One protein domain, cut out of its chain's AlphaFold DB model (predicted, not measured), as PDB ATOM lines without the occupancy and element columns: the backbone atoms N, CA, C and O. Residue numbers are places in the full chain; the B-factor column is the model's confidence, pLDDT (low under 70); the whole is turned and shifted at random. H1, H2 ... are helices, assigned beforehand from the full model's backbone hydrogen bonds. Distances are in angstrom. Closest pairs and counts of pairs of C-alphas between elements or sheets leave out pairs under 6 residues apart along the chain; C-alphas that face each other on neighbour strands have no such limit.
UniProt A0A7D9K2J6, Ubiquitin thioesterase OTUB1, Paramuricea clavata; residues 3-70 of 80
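AT A GLANCE: This is residues 3 to 70 of the 80 residues of the protein "Ubiquitin thioesterase OTUB1" of Paramuricea clavata (UniProt A0A7D9K2J6). One long helix, H3, forms the middle of an elongated, all-helix model; H2 turns off at its first end with H1 folded back near it, and past H4 at the other end H5 returns beside H3's later part. The 68 printed residues hold five named helices, H1 to H5 in chain order, and no named strand. The whole is only just loose, close to extended: radius of gyration of the C-alphas 16.0 A, spans 46 by 24 by 14 A.

IN THESE COORDINATES: Find C-alpha 23 at (158.014, 229.420, 139.590); H3 runs 30.1 A to C-alpha 43 at (151.828, 253.582, 156.447). Before it come H1, residues 3 to 8, 8.7 A, and H2, residues 13 to 21, 12.2 A; after it H4, residues 45 to 51, 9.8 A, and H5, residues 58 to 68, 15.9 A.

HOW THE PARTS SIT: H3 touches H5 with residues 34 to 42 alone, opposite ways at a shallow tilt of 8 degrees; closest are C-alphas 38 and 62, 5.7 A. H2 and H3 only just touch, with 3 C-alpha pairs within 8 A, only at the corner; closest are C-alphas 20 and 26, 5.2 A. Every O i to N i+4 pair is within hydrogen-bond range in H1, H2 and H3, against 5 of 7 in H5 and 1 of 3 in H4, where O i to N i+3 has 2 of 4.

THE WHOLE: The printed part has no cut and no long link; residues 52 to 70 have pLDDT under 70.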
ATOM      1  N   LEU A   3     168.244 236.377 147.398       74.69
ATOM      2  CA  LEU A   3     168.265 236.947 146.054       74.69
ATOM      3  C   LEU A   3     168.905 238.343 145.981       74.69
ATOM      4  O   LEU A   3     169.636 238.630 145.041       74.69
ATOM      5  N   ILE A   4     168.644 239.204 146.965       78.44
ATOM      6  CA  ILE A   4     169.211 240.559 147.025       78.44
ATOM      7  C   ILE A   4     170.697 240.494 147.369       78.44
ATOM      8  O   ILE A   4     171.488 241.231 146.787       78.44
ATOM      9  N   ASP A   5     171.069 239.576 148.260       80.94
ATOM     10  CA  ASP A   5     172.465 239.297 148.591       80.94
ATOM     11  C   ASP A   5     173.233 238.846 147.330       80.94
ATOM     12  O   ASP A   5     174.252 239.442 146.986       80.94
ATOM     13  N   ARG A   6     172.667 237.920 146.538       77.38
ATOM     14  CA  ARG A   6     173.243 237.477 145.251       77.38
ATOM     15  C   ARG A   6     173.352 238.600 144.214       77.38
ATOM     16  O   ARG A   6     174.349 238.690 143.506       77.38
ATOM     17  N   VAL A   7     172.362 239.489 144.114       79.12
ATOM     18  CA  VAL A   7     172.460 240.675 143.237       79.12
ATOM     19  C   VAL A   7     173.580 241.616 143.700       79.12
ATOM     20  O   VAL A   7     174.298 242.169 142.865       79.12
ATOM     21  N   GLY A   8     173.774 241.759 145.014       78.31
ATOM     22  CA  GLY A   8     174.873 242.528 145.604       78.31
ATOM     23  C   GLY A   8     176.260 241.997 145.228       78.31
ATOM     24  O   GLY A   8     177.190 242.783 145.046       78.31
ATOM     25  N   GLU A   9     176.382 240.686 145.018       83.31
ATOM     26  CA  GLU A   9     177.618 240.016 144.592       83.31
ATOM     27  C   GLU A   9     177.886 240.081 143.073       83.31
ATOM     28  O   GLU A   9     178.862 239.506 142.598       83.31
ATOM     29  N   LYS A  10     177.083 240.840 142.306       75.44
ATOM     30  CA  LYS A  10     177.186 240.996 140.838       75.44
ATOM     31  C   LYS A  10     177.056 239.673 140.068       75.44
ATOM     32  O   LYS A  10     177.936 239.306 139.292       75.44
ATOM     33  N   ILE A  11     175.924 238.991 140.230       81.56
ATOM     34  CA  ILE A  11     175.558 237.873 139.347       81.56
ATOM     35  C   ILE A  11     175.320 238.321 137.901       81.56
ATOM     36  O   ILE A  11     174.961 239.471 137.626       81.56
ATOM     37  N   SER A  12     175.489 237.383 136.972       84.31
ATOM     38  CA  SER A  12     175.191 237.608 135.558       84.31
ATOM     39  C   SER A  12     173.686 237.786 135.338       84.31
ATOM     40  O   SER A  12     172.867 237.182 136.030       84.31
ATOM     41  N   VAL A  13     173.305 238.581 134.330       83.50
ATOM     42  CA  VAL A  13     171.888 238.798 133.969       83.50
ATOM     43  C   VAL A  13     171.183 237.474 133.649       83.50
ATOM     44  O   VAL A  13     170.020 237.308 133.999       83.50
ATOM     45  N   ASP A  14     171.899 236.524 133.049       83.88
ATOM     46  CA  ASP A  14     171.385 235.193 132.706       83.88
ATOM     47  C   ASP A  14     171.019 234.364 133.951       83.88
ATOM     48  O   ASP A  14     169.937 233.789 134.031       83.88
ATOM     49  N   GLU A  15     171.858 234.404 134.991       81.38
ATOM     50  CA  GLU A  15     171.588 233.725 136.263       81.38
ATOM     51  C   GLU A  15     170.432 234.371 137.027       81.38
ATOM     52  O   GLU A  15     169.621 233.675 137.636       81.38
ATOM     53  N   LEU A  16     170.331 235.704 136.988       82.25
ATOM     54  CA  LEU A  16     169.186 236.414 137.553       82.25
ATOM     55  C   LEU A  16     167.898 235.974 136.850       82.25
ATOM     56  O   LEU A  16     166.907 235.664 137.506       82.25
ATOM     57  N   LEU A  17     167.931 235.908 135.520       83.00
ATOM     58  CA  LEU A  17     166.793 235.518 134.701       83.00
ATOM     59  C   LEU A  17     166.389 234.060 134.959       83.00
ATOM     60  O   LEU A  17     165.199 233.791 135.090       83.00
ATOM     61  N   ALA A  18     167.350 233.155 135.156       84.19
ATOM     62  CA  ALA A  18     167.089 231.777 135.567       84.19
ATOM     63  C   ALA A  18     166.383 231.696 136.934       84.19
ATOM     64  O   ALA A  18     165.450 230.914 137.103       84.19
ATOM     65  N   VAL A  19     166.762 232.539 137.901       81.06
ATOM     66  CA  VAL A  19     166.081 232.596 139.208       81.06
ATOM     67  C   VAL A  19     164.665 233.172 139.090       81.06
ATOM     68  O   VAL A  19     163.762 232.719 139.786       81.06
ATOM     69  N   PHE A  20     164.442 234.143 138.206       77.94
ATOM     70  CA  PHE A  20     163.098 234.666 137.931       77.94
ATOM     71  C   PHE A  20     162.218 233.701 137.124       77.94
ATOM     72  O   PHE A  20     160.994 233.810 137.183       77.94
ATOM     73  N   GLN A  21     162.815 232.775 136.371       81.81
ATOM     74  CA  GLN A  21     162.099 231.712 135.663       81.81
ATOM     75  C   GLN A  21     161.665 230.566 136.586       81.81
ATOM     76  O   GLN A  21     160.774 229.803 136.214       81.81
ATOM     77  N   ASP A  22     162.244 230.450 137.782       83.50
ATOM     78  CA  ASP A  22     161.777 229.504 138.791       83.50
ATOM     79  C   ASP A  22     160.418 229.953 139.356       83.50
ATOM     80  O   ASP A  22     160.282 231.035 139.933       83.50
ATOM     81  N   GLU A  23     159.392 229.113 139.188       77.69
ATOM     82  CA  GLU A  23     158.014 229.420 139.590       77.69
ATOM     83  C   GLU A  23     157.906 229.725 141.095       77.69
ATOM     84  O   GLU A  23     157.158 230.618 141.501       77.69
ATOM     85  N   GLY A  24     158.676 229.021 141.930       80.31
ATOM     86  CA  GLY A  24     158.672 229.204 143.379       80.31
ATOM     87  C   GLY A  24     159.251 230.557 143.787       80.31
ATOM     88  O   GLY A  24     158.616 231.312 144.530       80.31
ATOM     89  N   MET A  25     160.427 230.890 143.258       80.75
ATOM     90  CA  MET A  25     161.089 232.167 143.524       80.75
ATOM     91  C   MET A  25     160.314 233.346 142.942       80.75
ATOM     92  O   MET A  25     160.122 234.347 143.634       80.75
ATOM     93  N   CYS A  26     159.805 233.229 141.716       80.75
ATOM     94  CA  CYS A  26     159.019 234.282 141.081       80.75
ATOM     95  C   CYS A  26     157.753 234.600 141.890       80.75
ATOM     96  O   CYS A  26     157.506 235.761 142.237       80.75
ATOM     97  N   ASN A  27     157.009 233.568 142.303       80.75
ATOM     98  CA  ASN A  27     155.838 233.734 143.161       80.75
ATOM     99  C   ASN A  27     156.199 234.379 144.504       80.75
ATOM    100  O   ASN A  27     155.507 235.294 144.955       80.75
ATOM    101  N   TYR A  28     157.300 233.955 145.129       83.25
ATOM    102  CA  TYR A  28     157.753 234.525 146.396       83.25
ATOM    103  C   TYR A  28     158.097 236.018 146.280       83.25
ATOM    104  O   TYR A  28     157.633 236.819 147.094       83.25
ATOM    105  N   ILE A  29     158.850 236.417 145.248       82.31
ATOM    106  CA  ILE A  29     159.225 237.821 145.007       82.31
ATOM    107  C   ILE A  29     157.977 238.675 144.771       82.31
ATOM    108  O   ILE A  29     157.834 239.740 145.376       82.31
ATOM    109  N   VAL A  30     157.056 238.213 143.920       81.88
ATOM    110  CA  VAL A  30     155.825 238.947 143.594       81.88
ATOM    111  C   VAL A  30     154.942 239.114 144.832       81.88
ATOM    112  O   VAL A  30     154.436 240.211 145.079       81.88
ATOM    113  N   VAL A  31     154.784 238.065 145.646       82.88
ATOM    114  CA  VAL A  31     154.047 238.137 146.916       82.88
ATOM    115  C   VAL A  31     154.722 239.119 147.870       82.88
ATOM    116  O   VAL A  31     154.052 239.991 148.423       82.88
ATOM    117  N   TYR A  32     156.042 239.027 148.032       82.94
ATOM    118  CA  TYR A  32     156.788 239.897 148.932       82.94
ATOM    119  C   TYR A  32     156.672 241.375 148.535       82.94
ATOM    120  O   TYR A  32     156.338 242.213 149.374       82.94
ATOM    121  N   LEU A  33     156.863 241.706 147.254       81.75
ATOM    122  CA  LEU A  33     156.729 243.075 146.744       81.75
ATOM    123  C   LEU A  33     155.308 243.626 146.912       81.75
ATOM    124  O   LEU A  33     155.138 244.808 147.228       81.75
ATOM    125  N   ARG A  34     154.283 242.781 146.751       79.38
ATOM    126  CA  ARG A  34     152.884 243.176 146.971       79.38
ATOM    127  C   ARG A  34     152.603 243.442 148.442       79.38
ATOM    128  O   ARG A  34     152.048 244.488 148.748       79.38
ATOM    129  N   LEU A  35     153.051 242.570 149.348       80.88
ATOM    130  CA  LEU A  35     152.929 242.792 150.794       80.88
ATOM    131  C   LEU A  35     153.656 244.068 151.231       80.88
ATOM    132  O   LEU A  35     153.140 244.825 152.052       80.88
ATOM    133  N   LEU A  36     154.828 244.338 150.656       83.31
ATOM    134  CA  LEU A  36     155.609 245.532 150.964       83.31
ATOM    135  C   LEU A  36     154.910 246.800 150.460       83.31
ATOM    136  O   LEU A  36     154.789 247.767 151.211       83.31
ATOM    137  N   THR A  37     154.374 246.772 149.238       81.50
ATOM    138  CA  THR A  37     153.540 247.853 148.690       81.50
ATOM    139  C   THR A  37     152.308 248.085 149.563       81.50
ATOM    140  O   THR A  37     152.075 249.204 150.004       81.50
ATOM    141  N   SER A  38     151.577 247.025 149.907       76.06
ATOM    142  CA  SER A  38     150.437 247.037 150.827       76.06
ATOM    143  C   SER A  38     150.765 247.652 152.192       76.06
ATOM    144  O   SER A  38     149.979 248.432 152.727       76.06
ATOM    145  N   ALA A  39     151.934 247.344 152.754       81.75
ATOM    146  CA  ALA A  39     152.382 247.915 154.019       81.75
ATOM    147  C   ALA A  39     152.766 249.401 153.891       81.75
ATOM    148  O   ALA A  39     152.484 250.187 154.791       81.75
ATOM    149  N   GLN A  40     153.399 249.807 152.785       81.50
ATOM    150  CA  GLN A  40     153.729 251.214 152.518       81.50
ATOM    151  C   GLN A  40     152.477 252.064 152.297       81.50
ATOM    152  O   GLN A  40     152.390 253.182 152.803       81.50
ATOM    153  N   LEU A  41     151.502 251.501 151.592       76.94
ATOM    154  CA  LEU A  41     150.183 252.070 151.367       76.94
ATOM    155  C   LEU A  41     149.446 252.326 152.690       76.94
ATOM    156  O   LEU A  41     148.974 253.434 152.909       76.94
ATOM    157  N   GLN A  42     149.447 251.360 153.615       74.50
ATOM    158  CA  GLN A  42     148.887 251.548 154.964       74.50
ATOM    159  C   GLN A  42     149.668 252.573 155.801       74.50
ATOM    160  O   GLN A  42     149.077 253.363 156.525       74.50
ATOM    161  N   LYS A  43     151.005 252.603 155.708       79.81
ATOM    162  CA  LYS A  43     151.828 253.582 156.447       79.81
ATOM    163  C   LYS A  43     151.593 255.027 156.015       79.81
ATOM    164  O   LYS A  43     151.839 255.935 156.801       79.81
ATOM    165  N   LYS A  44     151.183 255.237 154.767       80.50
ATOM    166  CA  LYS A  44     150.869 256.551 154.198       80.50
ATOM    167  C   LYS A  44     149.380 256.664 153.872       80.50
ATOM    168  O   LYS A  44     149.026 257.294 152.880       80.50
ATOM    169  N   GLU A  45     148.534 256.049 154.696       72.81
ATOM    170  CA  GLU A  45     147.080 256.041 154.520       72.81
ATOM    171  C   GLU A  45     146.535 257.456 154.297       72.81
ATOM    172  O   GLU A  45     145.914 257.684 153.274       72.81
ATOM    173  N   GLU A  46     146.914 258.439 155.116       73.62
ATOM    174  CA  GLU A  46     146.464 259.838 154.982       73.62
ATOM    175  C   GLU A  46     146.784 260.474 153.608       73.62
ATOM    176  O   GLU A  46     146.040 261.312 153.096       73.62
ATOM    177  N   PHE A  47     147.880 260.057 152.965       76.81
ATOM    178  CA  PHE A  47     148.235 260.526 151.625       76.81
ATOM    179  C   PHE A  47     147.438 259.799 150.538       76.81
ATOM    180  O   PHE A  47     147.013 260.425 149.570       76.81
ATOM    181  N   PHE A  48     147.247 258.485 150.686       73.62
ATOM    182  CA  PHE A  48     146.609 257.638 149.678       73.62
ATOM    183  C   PHE A  48     145.082 257.583 149.784       73.62
ATOM    184  O   PHE A  48     144.433 257.295 148.786       73.62
ATOM    185  N   GLU A  49     144.503 257.917 150.934       70.19
ATOM    186  CA  GLU A  49     143.058 257.963 151.174       70.19
ATOM    187  C   GLU A  49     142.363 258.952 150.228       70.19
ATOM    188  O   GLU A  49     141.303 258.657 149.688       70.19
ATOM    189  N   ASN A  50     143.029 260.065 149.903       73.50
ATOM    190  CA  ASN A  50     142.554 261.044 148.919       73.50
ATOM    191  C   ASN A  50     142.531 260.519 147.470       73.50
ATOM    192  O   ASN A  50     141.911 261.134 146.605       73.50
ATOM    193  N   PHE A  51     143.218 259.409 147.194       72.38
ATOM    194  CA  PHE A  51     143.244 258.750 145.886       72.38
ATOM    195  C   PHE A  51     142.316 257.529 145.822       72.38
ATOM    196  O   PHE A  51     142.191 256.918 144.760       72.38
ATOM    197  N   LEU A  52     141.668 257.151 146.931       68.94
ATOM    198  CA  LEU A  52     140.700 256.060 146.958       68.94
ATOM    199  C   LEU A  52     139.309 256.588 146.580       68.94
ATOM    200  O   LEU A  52     138.598 257.177 147.393       68.94
ATOM    201  N   GLU A  53     138.886 256.351 145.338       64.06
ATOM    202  CA  GLU A  53     137.490 256.560 144.943       64.06
ATOM    203  C   GLU A  53     136.582 255.497 145.586       64.06
ATOM    204  O   GLU A  53     136.855 254.300 145.523       64.06
ATOM    205  N   GLY A  54     135.474 255.934 146.198       62.00
ATOM    206  CA  GLY A  54     134.419 255.041 146.698       62.00
ATOM    207  C   GLY A  54     134.326 254.855 148.218       62.00
ATOM    208  O   GLY A  54     133.582 253.983 148.658       62.00
ATOM    209  N   GLY A  55     135.031 255.650 149.035       58.97
ATOM    210  CA  GLY A  55     134.885 255.616 150.503       58.97
ATOM    211  C   GLY A  55     135.374 254.319 151.164       58.97
ATOM    212  O   GLY A  55     135.020 254.028 152.307       58.97
ATOM    213  N   GLN A  56     136.166 253.523 150.443       63.75
ATOM    214  CA  GLN A  56     136.839 252.353 150.990       63.75
ATOM    215  C   GLN A  56     138.024 252.806 151.845       63.75
ATOM    216  O   GLN A  56     138.789 253.680 151.448       63.75
ATOM    217  N   THR A  57     138.195 252.200 153.016       67.94
ATOM    218  CA  THR A  57     139.378 252.429 153.856       67.94
ATOM    219  C   THR A  57     140.591 251.722 153.258       67.94
ATOM    220  O   THR A  57     140.464 250.666 152.629       67.94
ATOM    221  N   MET A  58     141.795 252.239 153.524       67.81
ATOM    222  CA  MET A  58     143.055 251.669 153.019       67.81
ATOM    223  C   MET A  58     143.222 250.185 153.378       67.81
ATOM    224  O   MET A  58     143.846 249.402 152.658       67.81
ATOM    225  N   LYS A  59     142.619 249.783 154.500       67.56
ATOM    226  CA  LYS A  59     142.591 248.414 155.013       67.56
ATOM    227  C   LYS A  59     141.738 247.456 154.168       67.56
ATOM    228  O   LYS A  59     142.119 246.294 154.005       67.56
ATOM    229  N   ASP A  60     140.624 247.933 153.615       69.75
ATOM    230  CA  ASP A  60     139.752 247.145 152.732       69.75
ATOM    231  C   ASP A  60     140.424 246.940 151.369       69.75
ATOM    232  O   ASP A  60     140.582 245.809 150.898       69.75
ATOM    233  N   PHE A  61     140.997 248.020 150.830       67.94
ATOM    234  CA  PHE A  61     141.790 247.988 149.603       67.94
ATOM    235  C   PHE A  61     142.984 247.028 149.715       67.94
ATOM    236  O   PHE A  61     143.227 246.186 148.848       67.94
ATOM    237  N   CYS A  62     143.709 247.079 150.836       65.75
ATOM    238  CA  CYS A  62     144.831 246.181 151.082       65.75
ATOM    239  C   CYS A  62     144.409 244.705 151.201       65.75
ATOM    240  O   CYS A  62     145.155 243.813 150.779       65.75
ATOM    241  N   SER A  63     143.226 244.434 151.756       65.62
ATOM    242  CA  SER A  63     142.687 243.075 151.863       65.62
ATOM    243  C   SER A  63     142.344 242.508 150.481       65.62
ATOM    244  O   SER A  63     142.666 241.354 150.197       65.62
ATOM    245  N   GLN A  64     141.815 243.333 149.573       63.47
ATOM    246  CA  GLN A  64     141.562 242.962 148.176       63.47
ATOM    247  C   GLN A  64     142.845 242.646 147.386       63.47
ATOM    248  O   GLN A  64     142.930 241.612 146.719       63.47
ATOM    249  N   VAL A  65     143.880 243.487 147.495       58.16
ATOM    250  CA  VAL A  65     145.158 243.296 146.775       58.16
ATOM    251  C   VAL A  65     145.869 242.005 147.202       58.16
ATOM    252  O   VAL A  65     146.494 241.332 146.378       58.16
ATOM    253  N   SER A  66     145.724 241.604 148.469       51.69
ATOM    254  CA  SER A  66     146.289 240.348 148.979       51.69
ATOM    255  C   SER A  66     145.699 239.094 148.308       51.69
ATOM    256  O   SER A  66     146.394 238.087 148.159       51.69
ATOM    257  N   PHE A  67     144.452 239.155 147.824       47.66
ATOM    258  CA  PHE A  67     143.784 238.046 147.138       47.66
ATOM    259  C   PHE A  67     144.267 237.874 145.686       47.66
ATOM    260  O   PHE A  67     144.410 236.748 145.204       47.66
ATOM    261  N   VAL A  68     144.632 238.974 145.014       49.75
ATOM    262  CA  VAL A  68     145.161 238.988 143.630       49.75
ATOM    263  C   VAL A  68     146.543 238.315 143.515       49.75
ATOM    264  O   VAL A  68     146.996 237.965 142.425       49.75
ATOM    265  N   ALA A  69     147.236 238.065 144.630       46.91
ATOM    266  CA  ALA A  69     148.466 237.267 144.648       46.91
ATOM    267  C   ALA A  69     148.267 235.814 144.187       46.91
ATOM    268  O   ALA A  69     149.204 235.219 143.664       46.91
ATOM    269  N   ARG A  70     147.054 235.255 144.301       48.03
ATOM    270  CA  ARG A  70     146.776 233.884 143.839       48.03
ATOM    271  C   ARG A  70     146.553 233.764 142.330       48.03
ATOM    272  O   ARG A  70     146.523 232.648 141.833       48.03
TER     273      ARG A  70